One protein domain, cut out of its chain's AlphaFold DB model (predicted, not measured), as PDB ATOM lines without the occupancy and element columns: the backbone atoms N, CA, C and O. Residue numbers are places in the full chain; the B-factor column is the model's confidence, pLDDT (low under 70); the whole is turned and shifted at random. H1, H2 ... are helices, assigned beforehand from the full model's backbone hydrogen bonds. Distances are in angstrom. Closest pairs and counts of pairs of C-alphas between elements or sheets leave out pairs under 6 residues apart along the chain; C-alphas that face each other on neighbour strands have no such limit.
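Overview. This is residues 2 to 69 of the 141 residues of an uncharacterized protein of Acidovorax soli (UniProt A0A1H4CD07). With little regular structure, this is a loose, open loop of chain: the long unnamed stretch of residues 2 to 33 makes one side and sweeps across to H1 at the far end, and the chain then folds back to H2 near the middle. Residues 33 to 39, of which 34 to 39 belong to H1, stick out. The printed part has 68 residues with two named helices, H1 then H2, and no named strand; the class is all helix, with only 22 residues in named elements. It is loose, with a radius of gyration of the C-alphas of 13.8 A and spans of 39 by 33 by 18 A.

Arrangement. H1, residues 34 to 45, and H2, residues 52 to 61, only just touch, with 3 pairs of C-alphas within 8 A. H1 touches H2 with residues 41 to 44 alone; the closest C-alphas, those of Trp 44 and Met 52, are 6.2 A apart. Their lines are about perpendicular, at 90 degrees. In both helices every O i to N i+4 pair is within hydrogen-bond range.

Along the chain. H1 runs 16.5 A from C-alpha 34 at (23.722, -60.429, -0.336). H2 runs 14.1 A to C-alpha 61 at (46.421, -52.684, 0.414).

Size, cuts and confidence. The C-alphas farthest apart, of Leu 9 and Val 35, are 39.7 A apart. The printed part has no cut, and H1 to H2 is a short link. The model's pLDDT is under 70 at residues 2 to 4, 9 to 19 and 63 to 69.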
ATOM      1  N   ARG A   2      50.537 -47.202 -23.670       49.22
ATOM      2  CA  ARG A   2      50.617 -47.338 -22.214       49.22
ATOM      3  C   ARG A   2      49.892 -46.160 -21.550       49.22
ATOM      4  O   ARG A   2      50.404 -45.048 -21.571       49.22
ATOM      5  N   LYS A   3      48.706 -46.397 -20.974       58.50
ATOM      6  CA  LYS A   3      48.027 -45.481 -20.026       58.50
ATOM      7  C   LYS A   3      48.768 -45.487 -18.676       58.50
ATOM      8  O   LYS A   3      48.185 -45.713 -17.619       58.50
ATOM      9  N   GLU A   4      50.087 -45.357 -18.719       66.31
ATOM     10  CA  GLU A   4      50.942 -45.517 -17.554       66.31
ATOM     11  C   GLU A   4      51.087 -44.152 -16.878       66.31
ATOM     12  O   GLU A   4      51.799 -43.279 -17.356       66.31
ATOM     13  N   LEU A   5      50.379 -44.007 -15.753       71.00
ATOM     14  CA  LEU A   5      50.628 -43.018 -14.702       71.00
ATOM     15  C   LEU A   5      50.268 -41.558 -15.045       71.00
ATOM     16  O   LEU A   5      51.109 -40.742 -15.411       71.00
ATOM     17  N   GLU A   6      49.007 -41.187 -14.804       77.56
ATOM     18  CA  GLU A   6      48.585 -39.780 -14.806       77.56
ATOM     19  C   GLU A   6      48.879 -39.114 -13.447       77.56
ATOM     20  O   GLU A   6      48.310 -39.537 -12.433       77.56
ATOM     21  N   PRO A   7      49.727 -38.068 -13.376       79.38
ATOM     22  CA  PRO A   7      49.999 -37.365 -12.127       79.38
ATOM     23  C   PRO A   7      48.780 -36.560 -11.653       79.38
ATOM     24  O   PRO A   7      47.961 -36.070 -12.440       79.38
ATOM     25  N   LYS A   8      48.650 -36.404 -10.335       76.06
ATOM     26  CA  LYS A   8      47.676 -35.477  -9.749       76.06
ATOM     27  C   LYS A   8      48.131 -34.034  -9.984       76.06
ATOM     28  O   LYS A   8      49.291 -33.711  -9.767       76.06
ATOM     29  N   LEU A   9      47.193 -33.162 -10.363       69.62
ATOM     30  CA  LEU A   9      47.436 -31.717 -10.510       69.62
ATOM     31  C   LEU A   9      47.821 -31.063  -9.171       69.62
ATOM     32  O   LEU A   9      48.704 -30.215  -9.129       69.62
ATOM     33  N   HIS A  10      47.194 -31.502  -8.076       64.56
ATOM     34  CA  HIS A  10      47.500 -31.070  -6.713       64.56
ATOM     35  C   HIS A  10      47.396 -32.273  -5.761       64.56
ATOM     36  O   HIS A  10      46.279 -32.695  -5.446       64.56
ATOM     37  N   PRO A  11      48.519 -32.859  -5.308       57.06
ATOM     38  CA  PRO A  11      48.499 -33.861  -4.247       57.06
ATOM     39  C   PRO A  11      47.850 -33.263  -2.986       57.06
ATOM     40  O   PRO A  11      48.276 -32.213  -2.512       57.06
ATOM     41  N   GLY A  12      46.788 -33.890  -2.471       55.16
ATOM     42  CA  GLY A  12      46.169 -33.507  -1.195       55.16
ATOM     43  C   GLY A  12      45.121 -32.379  -1.206       55.16
ATOM     44  O   GLY A  12      44.754 -31.917  -0.128       55.16
ATOM     45  N   ARG A  13      44.592 -31.930  -2.360       46.25
ATOM     46  CA  ARG A  13      43.378 -31.074  -2.394       46.25
ATOM     47  C   ARG A  13      42.134 -31.871  -2.802       46.25
ATOM     48  O   ARG A  13      42.186 -32.661  -3.736       46.25
ATOM     49  N   HIS A  14      41.053 -31.625  -2.053       43.59
ATOM     50  CA  HIS A  14      39.689 -32.171  -2.127       43.59
ATOM     51  C   HIS A  14      39.403 -33.155  -3.276       43.59
ATOM     52  O   HIS A  14      39.245 -32.753  -4.427       43.59
ATOM     53  N   GLY A  15      39.272 -34.440  -2.924       50.03
ATOM     54  CA  GLY A  15      38.725 -35.487  -3.798       50.03
ATOM     55  C   GLY A  15      39.594 -36.737  -3.962       50.03
ATOM     56  O   GLY A  15      39.123 -37.728  -4.510       50.03
ATOM     57  N   ASN A  16      40.845 -36.727  -3.489       51.56
ATOM     58  CA  ASN A  16      41.715 -37.908  -3.436       51.56
ATOM     59  C   ASN A  16      42.583 -37.844  -2.172       51.56
ATOM     60  O   ASN A  16      43.670 -37.268  -2.191       51.56
ATOM     61  N   ASP A  17      42.077 -38.428  -1.085       56.84
ATOM     62  CA  ASP A  17      42.659 -38.397   0.269       56.84
ATOM     63  C   ASP A  17      43.871 -39.336   0.454       56.84
ATOM     64  O   ASP A  17      44.141 -39.814   1.554       56.84
ATOM     65  N   ASP A  18      44.621 -39.611  -0.615       64.12
ATOM     66  CA  ASP A  18      45.891 -40.331  -0.551       64.12
ATOM     67  C   ASP A  18      47.071 -39.468  -1.002       64.12
ATOM     68  O   ASP A  18      46.999 -38.676  -1.946       64.12
ATOM     69  N   GLU A  19      48.206 -39.679  -0.339       63.59
ATOM     70  CA  GLU A  19      49.472 -38.976  -0.593       63.59
ATOM     71  C   GLU A  19      50.163 -39.443  -1.884       63.59
ATOM     72  O   GLU A  19      51.202 -38.916  -2.277       63.59
ATOM     73  N   HIS A  20      49.579 -40.420  -2.579       72.06
ATOM     74  CA  HIS A  20      50.146 -40.978  -3.796       72.06
ATOM     75  C   HIS A  20      50.179 -39.949  -4.940       72.06
ATOM     76  O   HIS A  20      49.200 -39.236  -5.177       72.06
ATOM     77  N   LEU A  21      51.290 -39.903  -5.683       72.25
ATOM     78  CA  LEU A  21      51.545 -38.931  -6.760       72.25
ATOM     79  C   LEU A  21      50.608 -39.094  -7.964       72.25
ATOM     80  O   LEU A  21      50.270 -38.121  -8.639       72.25
ATOM     81  N   TYR A  22      50.183 -40.328  -8.229       80.06
ATOM     82  CA  TYR A  22      49.399 -40.681  -9.410       80.06
ATOM     83  C   TYR A  22      47.918 -40.859  -9.098       80.06
ATOM     84  O   TYR A  22      47.540 -41.306  -8.013       80.06
ATOM     85  N   LYS A  23      47.079 -40.528 -10.079       79.00
ATOM     86  CA  LYS A  23      45.641 -40.784 -10.044       79.00
ATOM     87  C   LYS A  23      45.363 -42.282 -10.111       79.00
ATOM     88  O   LYS A  23      46.069 -43.050 -10.762       79.00
ATOM     89  N   ARG A  24      44.255 -42.676  -9.494       79.00
ATOM     90  CA  ARG A  24      43.697 -44.023  -9.608       79.00
ATOM     91  C   ARG A  24      42.902 -44.092 -10.910       79.00
ATOM     92  O   ARG A  24      41.863 -43.455 -11.024       79.00
ATOM     93  N   THR A  25      43.426 -44.813 -11.894       83.44
ATOM     94  CA  THR A  25      42.860 -44.902 -13.256       83.44
ATOM     95  C   THR A  25      42.249 -46.266 -13.580       83.44
ATOM     96  O   THR A  25      41.704 -46.448 -14.665       83.44
ATOM     97  N   HIS A  26      42.336 -47.218 -12.648       83.56
ATOM     98  CA  HIS A  26      41.870 -48.594 -12.808       83.56
ATOM     99  C   HIS A  26      40.782 -48.912 -11.776       83.56
ATOM    100  O   HIS A  26      40.846 -48.431 -10.641       83.56
ATOM    101  N   SER A  27      39.805 -49.732 -12.169       85.19
ATOM    102  CA  SER A  27      38.761 -50.274 -11.295       85.19
ATOM    103  C   SER A  27      38.992 -51.760 -11.018       85.19
ATOM    104  O   SER A  27      39.579 -52.477 -11.829       85.19
ATOM    105  N   LEU A  28      38.530 -52.213  -9.852       86.38
ATOM    106  CA  LEU A  28      38.432 -53.620  -9.482       86.38
ATOM    107  C   LEU A  28      36.984 -53.876  -9.071       86.38
ATOM    108  O   LEU A  28      36.542 -53.350  -8.050       86.38
ATOM    109  N   ASP A  29      36.278 -54.689  -9.850       91.19
ATOM    110  CA  ASP A  29      34.881 -55.024  -9.597       91.19
ATOM    111  C   ASP A  29      34.780 -56.435  -9.016       91.19
ATOM    112  O   ASP A  29      35.295 -57.400  -9.585       91.19
ATOM    113  N   ILE A  30      34.103 -56.563  -7.875       91.50
ATOM    114  CA  ILE A  30      33.901 -57.834  -7.177       91.50
ATOM    115  C   ILE A  30      32.399 -58.079  -7.065       91.50
ATOM    116  O   ILE A  30      31.655 -57.223  -6.585       91.50
ATOM    117  N   ARG A  31      31.942 -59.256  -7.503       95.06
ATOM    118  CA  ARG A  31      30.556 -59.686  -7.294       95.06
ATOM    119  C   ARG A  31      30.416 -60.245  -5.885       95.06
ATOM    120  O   ARG A  31      31.157 -61.150  -5.521       95.06
ATOM    121  N   LEU A  32      29.460 -59.713  -5.135       95.38
ATOM    122  CA  LEU A  32      29.162 -60.125  -3.767       95.38
ATOM    123  C   LEU A  32      27.770 -60.751  -3.717       95.38
ATOM    124  O   LEU A  32      26.828 -60.246  -4.334       95.38
ATOM    125  N   SER A  33      27.632 -61.823  -2.950       97.25
ATOM    126  CA  SER A  33      26.331 -62.292  -2.489       97.25
ATOM    127  C   SER A  33      25.703 -61.271  -1.522       97.25
ATOM    128  O   SER A  33      26.407 -60.436  -0.942       97.25
ATOM    129  N   PRO A  34      24.379 -61.330  -1.285       97.44
ATOM    130  CA  PRO A  34      23.722 -60.429  -0.336       97.44
ATOM    131  C   PRO A  34      24.326 -60.476   1.075       97.44
ATOM    132  O   PRO A  34      24.471 -59.435   1.714       97.44
ATOM    133  N   VAL A  35      24.724 -61.665   1.543       97.56
ATOM    134  CA  VAL A  35      25.324 -61.856   2.875       97.56
ATOM    135  C   VAL A  35      26.685 -61.164   2.964       97.56
ATOM    136  O   VAL A  35      26.955 -60.449   3.927       97.56
ATOM    137  N   GLU A  36      27.520 -61.307   1.932       95.56
ATOM    138  CA  GLU A  36      28.837 -60.659   1.869       95.56
ATOM    139  C   GLU A  36      28.718 -59.134   1.797       95.56
ATOM    140  O   GLU A  36      29.472 -58.419   2.456       95.56
ATOM    141  N   PHE A  37      27.742 -58.619   1.044       95.56
ATOM    142  CA  PHE A  37      27.509 -57.181   0.951       95.56
ATOM    143  C   PHE A  37      27.068 -56.572   2.290       95.56
ATOM    144  O   PHE A  37      27.555 -55.504   2.673       95.56
ATOM    145  N   ILE A  38      26.186 -57.252   3.029       95.69
ATOM    146  CA  ILE A  38      25.755 -56.807   4.362       95.69
ATOM    147  C   ILE A  38      26.943 -56.801   5.326       95.69
ATOM    148  O   ILE A  38      27.201 -55.775   5.955       95.69
ATOM    149  N   ALA A  39      27.714 -57.891   5.381       95.25
ATOM    150  CA  ALA A  39      28.892 -57.983   6.242       95.25
ATOM    151  C   ALA A  39      29.930 -56.888   5.927       95.25
ATOM    152  O   ALA A  39      30.507 -56.283   6.838       95.25
ATOM    153  N   LEU A  40      30.131 -56.578   4.640       94.25
ATOM    154  CA  LEU A  40      31.002 -55.489   4.205       94.25
ATOM    155  C   LEU A  40      30.489 -54.126   4.687       94.25
ATOM    156  O   LEU A  40      31.262 -53.329   5.224       94.25
ATOM    157  N   LYS A  41      29.189 -53.862   4.522       93.19
ATOM    158  CA  LYS A  41      28.554 -52.609   4.942       93.19
ATOM    159  C   LYS A  41      28.608 -52.421   6.456       93.19
ATOM    160  O   LYS A  41      28.949 -51.337   6.915       93.19
ATOM    161  N   GLU A  42      28.325 -53.463   7.229       93.50
ATOM    162  CA  GLU A  42      28.436 -53.424   8.689       93.50
ATOM    163  C   GLU A  42      29.867 -53.166   9.152       93.50
ATOM    164  O   GLU A  42      30.087 -52.386  10.078       93.50
ATOM    165  N   SER A  43      30.847 -53.794   8.499       92.19
ATOM    166  CA  SER A  43      32.256 -53.584   8.821       92.19
ATOM    167  C   SER A  43      32.690 -52.154   8.501       92.19
ATOM    168  O   SER A  43      33.321 -51.514   9.336       92.19
ATOM    169  N   TRP A  44      32.282 -51.614   7.348       90.56
ATOM    170  CA  TRP A  44      32.524 -50.216   6.992       90.56
ATOM    171  C   TRP A  44      31.862 -49.242   7.977       90.56
ATOM    172  O   TRP A  44      32.529 -48.321   8.442       90.56
ATOM    173  N   ASN A  45      30.607 -49.472   8.371       87.19
ATOM    174  CA  ASN A  45      29.879 -48.607   9.311       87.19
ATOM    175  C   ASN A  45      30.540 -48.509  10.697       87.19
ATOM    176  O   ASN A  45      30.322 -47.538  11.413       87.19
ATOM    177  N   LYS A  46      31.341 -49.506  11.091       88.06
ATOM    178  CA  LYS A  46      32.123 -49.489  12.341       88.06
ATOM    179  C   LYS A  46      33.416 -48.673  12.227       88.06
ATOM    180  O   LYS A  46      34.143 -48.533  13.207       88.06
ATOM    181  N   THR A  47      33.739 -48.171  11.038       84.50
ATOM    182  CA  THR A  47      34.948 -47.389  10.763       84.50
ATOM    183  C   THR A  47      34.628 -45.928  10.464       84.50
ATOM    184  O   THR A  47      33.478 -45.541  10.305       84.50
ATOM    185  N   GLN A  48      35.674 -45.112  10.358       80.25
ATOM    186  CA  GLN A  48      35.587 -43.670  10.119       80.25
ATOM    187  C   GLN A  48      35.964 -43.307   8.669       80.25
ATOM    188  O   GLN A  48      36.481 -42.226   8.405       80.25
ATOM    189  N   PHE A  49      35.800 -44.231   7.714       82.44
ATOM    190  CA  PHE A  49      36.088 -43.960   6.301       82.44
ATOM    191  C   PHE A  49      34.894 -43.281   5.619       82.44
ATOM    192  O   PHE A  49      33.763 -43.749   5.738       82.44
ATOM    193  N   ASN A  50      35.158 -42.242   4.821       76.25
ATOM    194  CA  ASN A  50      34.142 -41.476   4.078       76.25
ATOM    195  C   ASN A  50      33.418 -42.260   2.978       76.25
ATOM    196  O   ASN A  50      32.366 -41.840   2.500       76.25
ATOM    197  N   SER A  51      33.978 -43.388   2.554       84.31
ATOM    198  CA  SER A  51      33.419 -44.220   1.504       84.31
ATOM    199  C   SER A  51      33.803 -45.678   1.711       84.31
ATOM    200  O   SER A  51      34.894 -46.000   2.192       84.31
ATOM    201  N   MET A  52      32.921 -46.574   1.270       87.00
ATOM    202  CA  MET A  52      33.190 -48.011   1.259       87.00
ATOM    203  C   MET A  52      34.426 -48.344   0.406       87.00
ATOM    204  O   MET A  52      35.193 -49.234   0.760       87.00
ATOM    205  N   ALA A  53      34.676 -47.588  -0.671       86.31
ATOM    206  CA  ALA A  53      35.862 -47.746  -1.508       86.31
ATOM    207  C   ALA A  53      37.168 -47.448  -0.747       86.31
ATOM    208  O   ALA A  53      38.123 -48.215  -0.872       86.31
ATOM    209  N   ALA A  54      37.210 -46.380   0.061       83.25
ATOM    210  CA  ALA A  54      38.369 -46.066   0.901       83.25
ATOM    211  C   ALA A  54      38.603 -47.151   1.964       83.25
ATOM    212  O   ALA A  54      39.726 -47.627   2.127       83.25
ATOM    213  N   TYR A  55      37.533 -47.621   2.616       88.25
ATOM    214  CA  TYR A  55      37.602 -48.716   3.588       88.25
ATOM    215  C   TYR A  55      38.143 -50.020   2.978       88.25
ATOM    216  O   TYR A  55      39.077 -50.625   3.513       88.25
ATOM    217  N   VAL A  56      37.589 -50.448   1.840       89.75
ATOM    218  CA  VAL A  56      38.020 -51.670   1.144       89.75
ATOM    219  C   VAL A  56      39.474 -51.546   0.701       89.75
ATOM    220  O   VAL A  56      40.261 -52.466   0.918       89.75
ATOM    221  N   ARG A  57      39.874 -50.394   0.147       84.88
ATOM    222  CA  ARG A  57      41.259 -50.176  -0.289       84.88
ATOM    223  C   ARG A  57      42.236 -50.218   0.885       84.88
ATOM    224  O   ARG A  57      43.262 -50.888   0.781       84.88
ATOM    225  N   ASN A  58      41.897 -49.581   2.006       85.94
ATOM    226  CA  ASN A  58      42.680 -49.659   3.238       85.94
ATOM    227  C   ASN A  58      42.831 -51.107   3.725       85.94
ATOM    228  O   ASN A  58      43.909 -51.517   4.141       85.94
ATOM    229  N   THR A  59      41.758 -51.894   3.638       87.06
ATOM    230  CA  THR A  59      41.751 -53.297   4.072       87.06
ATOM    231  C   THR A  59      42.628 -54.180   3.178       87.06
ATOM    232  O   THR A  59      43.402 -54.986   3.688       87.06
ATOM    233  N   ILE A  60      42.549 -54.015   1.852       87.56
ATOM    234  CA  ILE A  60      43.286 -54.838   0.877       87.56
ATOM    235  C   ILE A  60      44.768 -54.455   0.820       87.56
ATOM    236  O   ILE A  60      45.639 -55.318   0.878       87.56
ATOM    237  N   PHE A  61      45.064 -53.162   0.692       83.75
ATOM    238  CA  PHE A  61      46.421 -52.684   0.414       83.75
ATOM    239  C   PHE A  61      47.170 -52.217   1.663       83.75
ATOM    240  O   PHE A  61      48.329 -51.826   1.547       83.75
ATOM    241  N   LYS A  62      46.530 -52.236   2.845       76.06
ATOM    242  CA  LYS A  62      47.094 -51.738   4.116       76.06
ATOM    243  C   LYS A  62      47.682 -50.319   3.996       76.06
ATOM    244  O   LYS A  62      48.652 -49.991   4.671       76.06
ATOM    245  N   GLY A  63      47.145 -49.515   3.075       65.44
ATOM    246  CA  GLY A  63      47.685 -48.202   2.720       65.44
ATOM    247  C   GLY A  63      47.308 -47.100   3.711       65.44
ATOM    248  O   GLY A  63      46.418 -47.273   4.534       65.44
ATOM    249  N   ASN A  64      47.939 -45.931   3.576       60.69
ATOM    250  CA  ASN A  64      47.664 -44.723   4.369       60.69
ATOM    251  C   ASN A  64      46.391 -43.986   3.898       60.69
ATOM    252  O   ASN A  64      46.424 -42.777   3.666       60.69
ATOM    253  N   GLU A  65      45.279 -44.695   3.690       63.75
ATOM    254  CA  GLU A  65      43.997 -44.011   3.480       63.75
ATOM    255  C   GLU A  65      43.663 -43.255   4.763       63.75
ATOM    256  O   GLU A  65      43.524 -43.855   5.835       63.75
ATOM    257  N   LYS A  66      43.560 -41.929   4.673       59.44
ATOM    258  CA  LYS A  66      43.228 -41.120   5.841       59.44
ATOM    259  C   LYS A  66      41.780 -41.419   6.221       59.44
ATOM    260  O   LYS A  66      40.851 -41.154   5.459       59.44
ATOM    261  N   LYS A  67      41.589 -42.007   7.405       59.44
ATOM    262  CA  LYS A  67      40.290 -41.969   8.089       59.44
ATOM    263  C   LYS A  67      39.891 -40.499   8.217       59.44
ATOM    264  O   LYS A  67      40.778 -39.655   8.339       59.44
ATOM    265  N   ILE A  68      38.595 -40.197   8.132       57.78
ATOM    266  CA  ILE A  68      38.127 -38.816   8.255       57.78
ATOM    267  C   ILE A  68      38.707 -38.236   9.542       57.78
ATOM    268  O   ILE A  68      38.497 -38.786  10.623       57.78
ATOM    269  N   ASP A  69      39.419 -37.122   9.414       53.59
ATOM    270  CA  ASP A  69      39.681 -36.257  10.549       53.59
ATOM    271  C   ASP A  69      38.327 -35.669  10.954       53.59
ATOM    272  O   ASP A  69      37.786 -34.787  10.280       53.59
TER     273      ASP A  69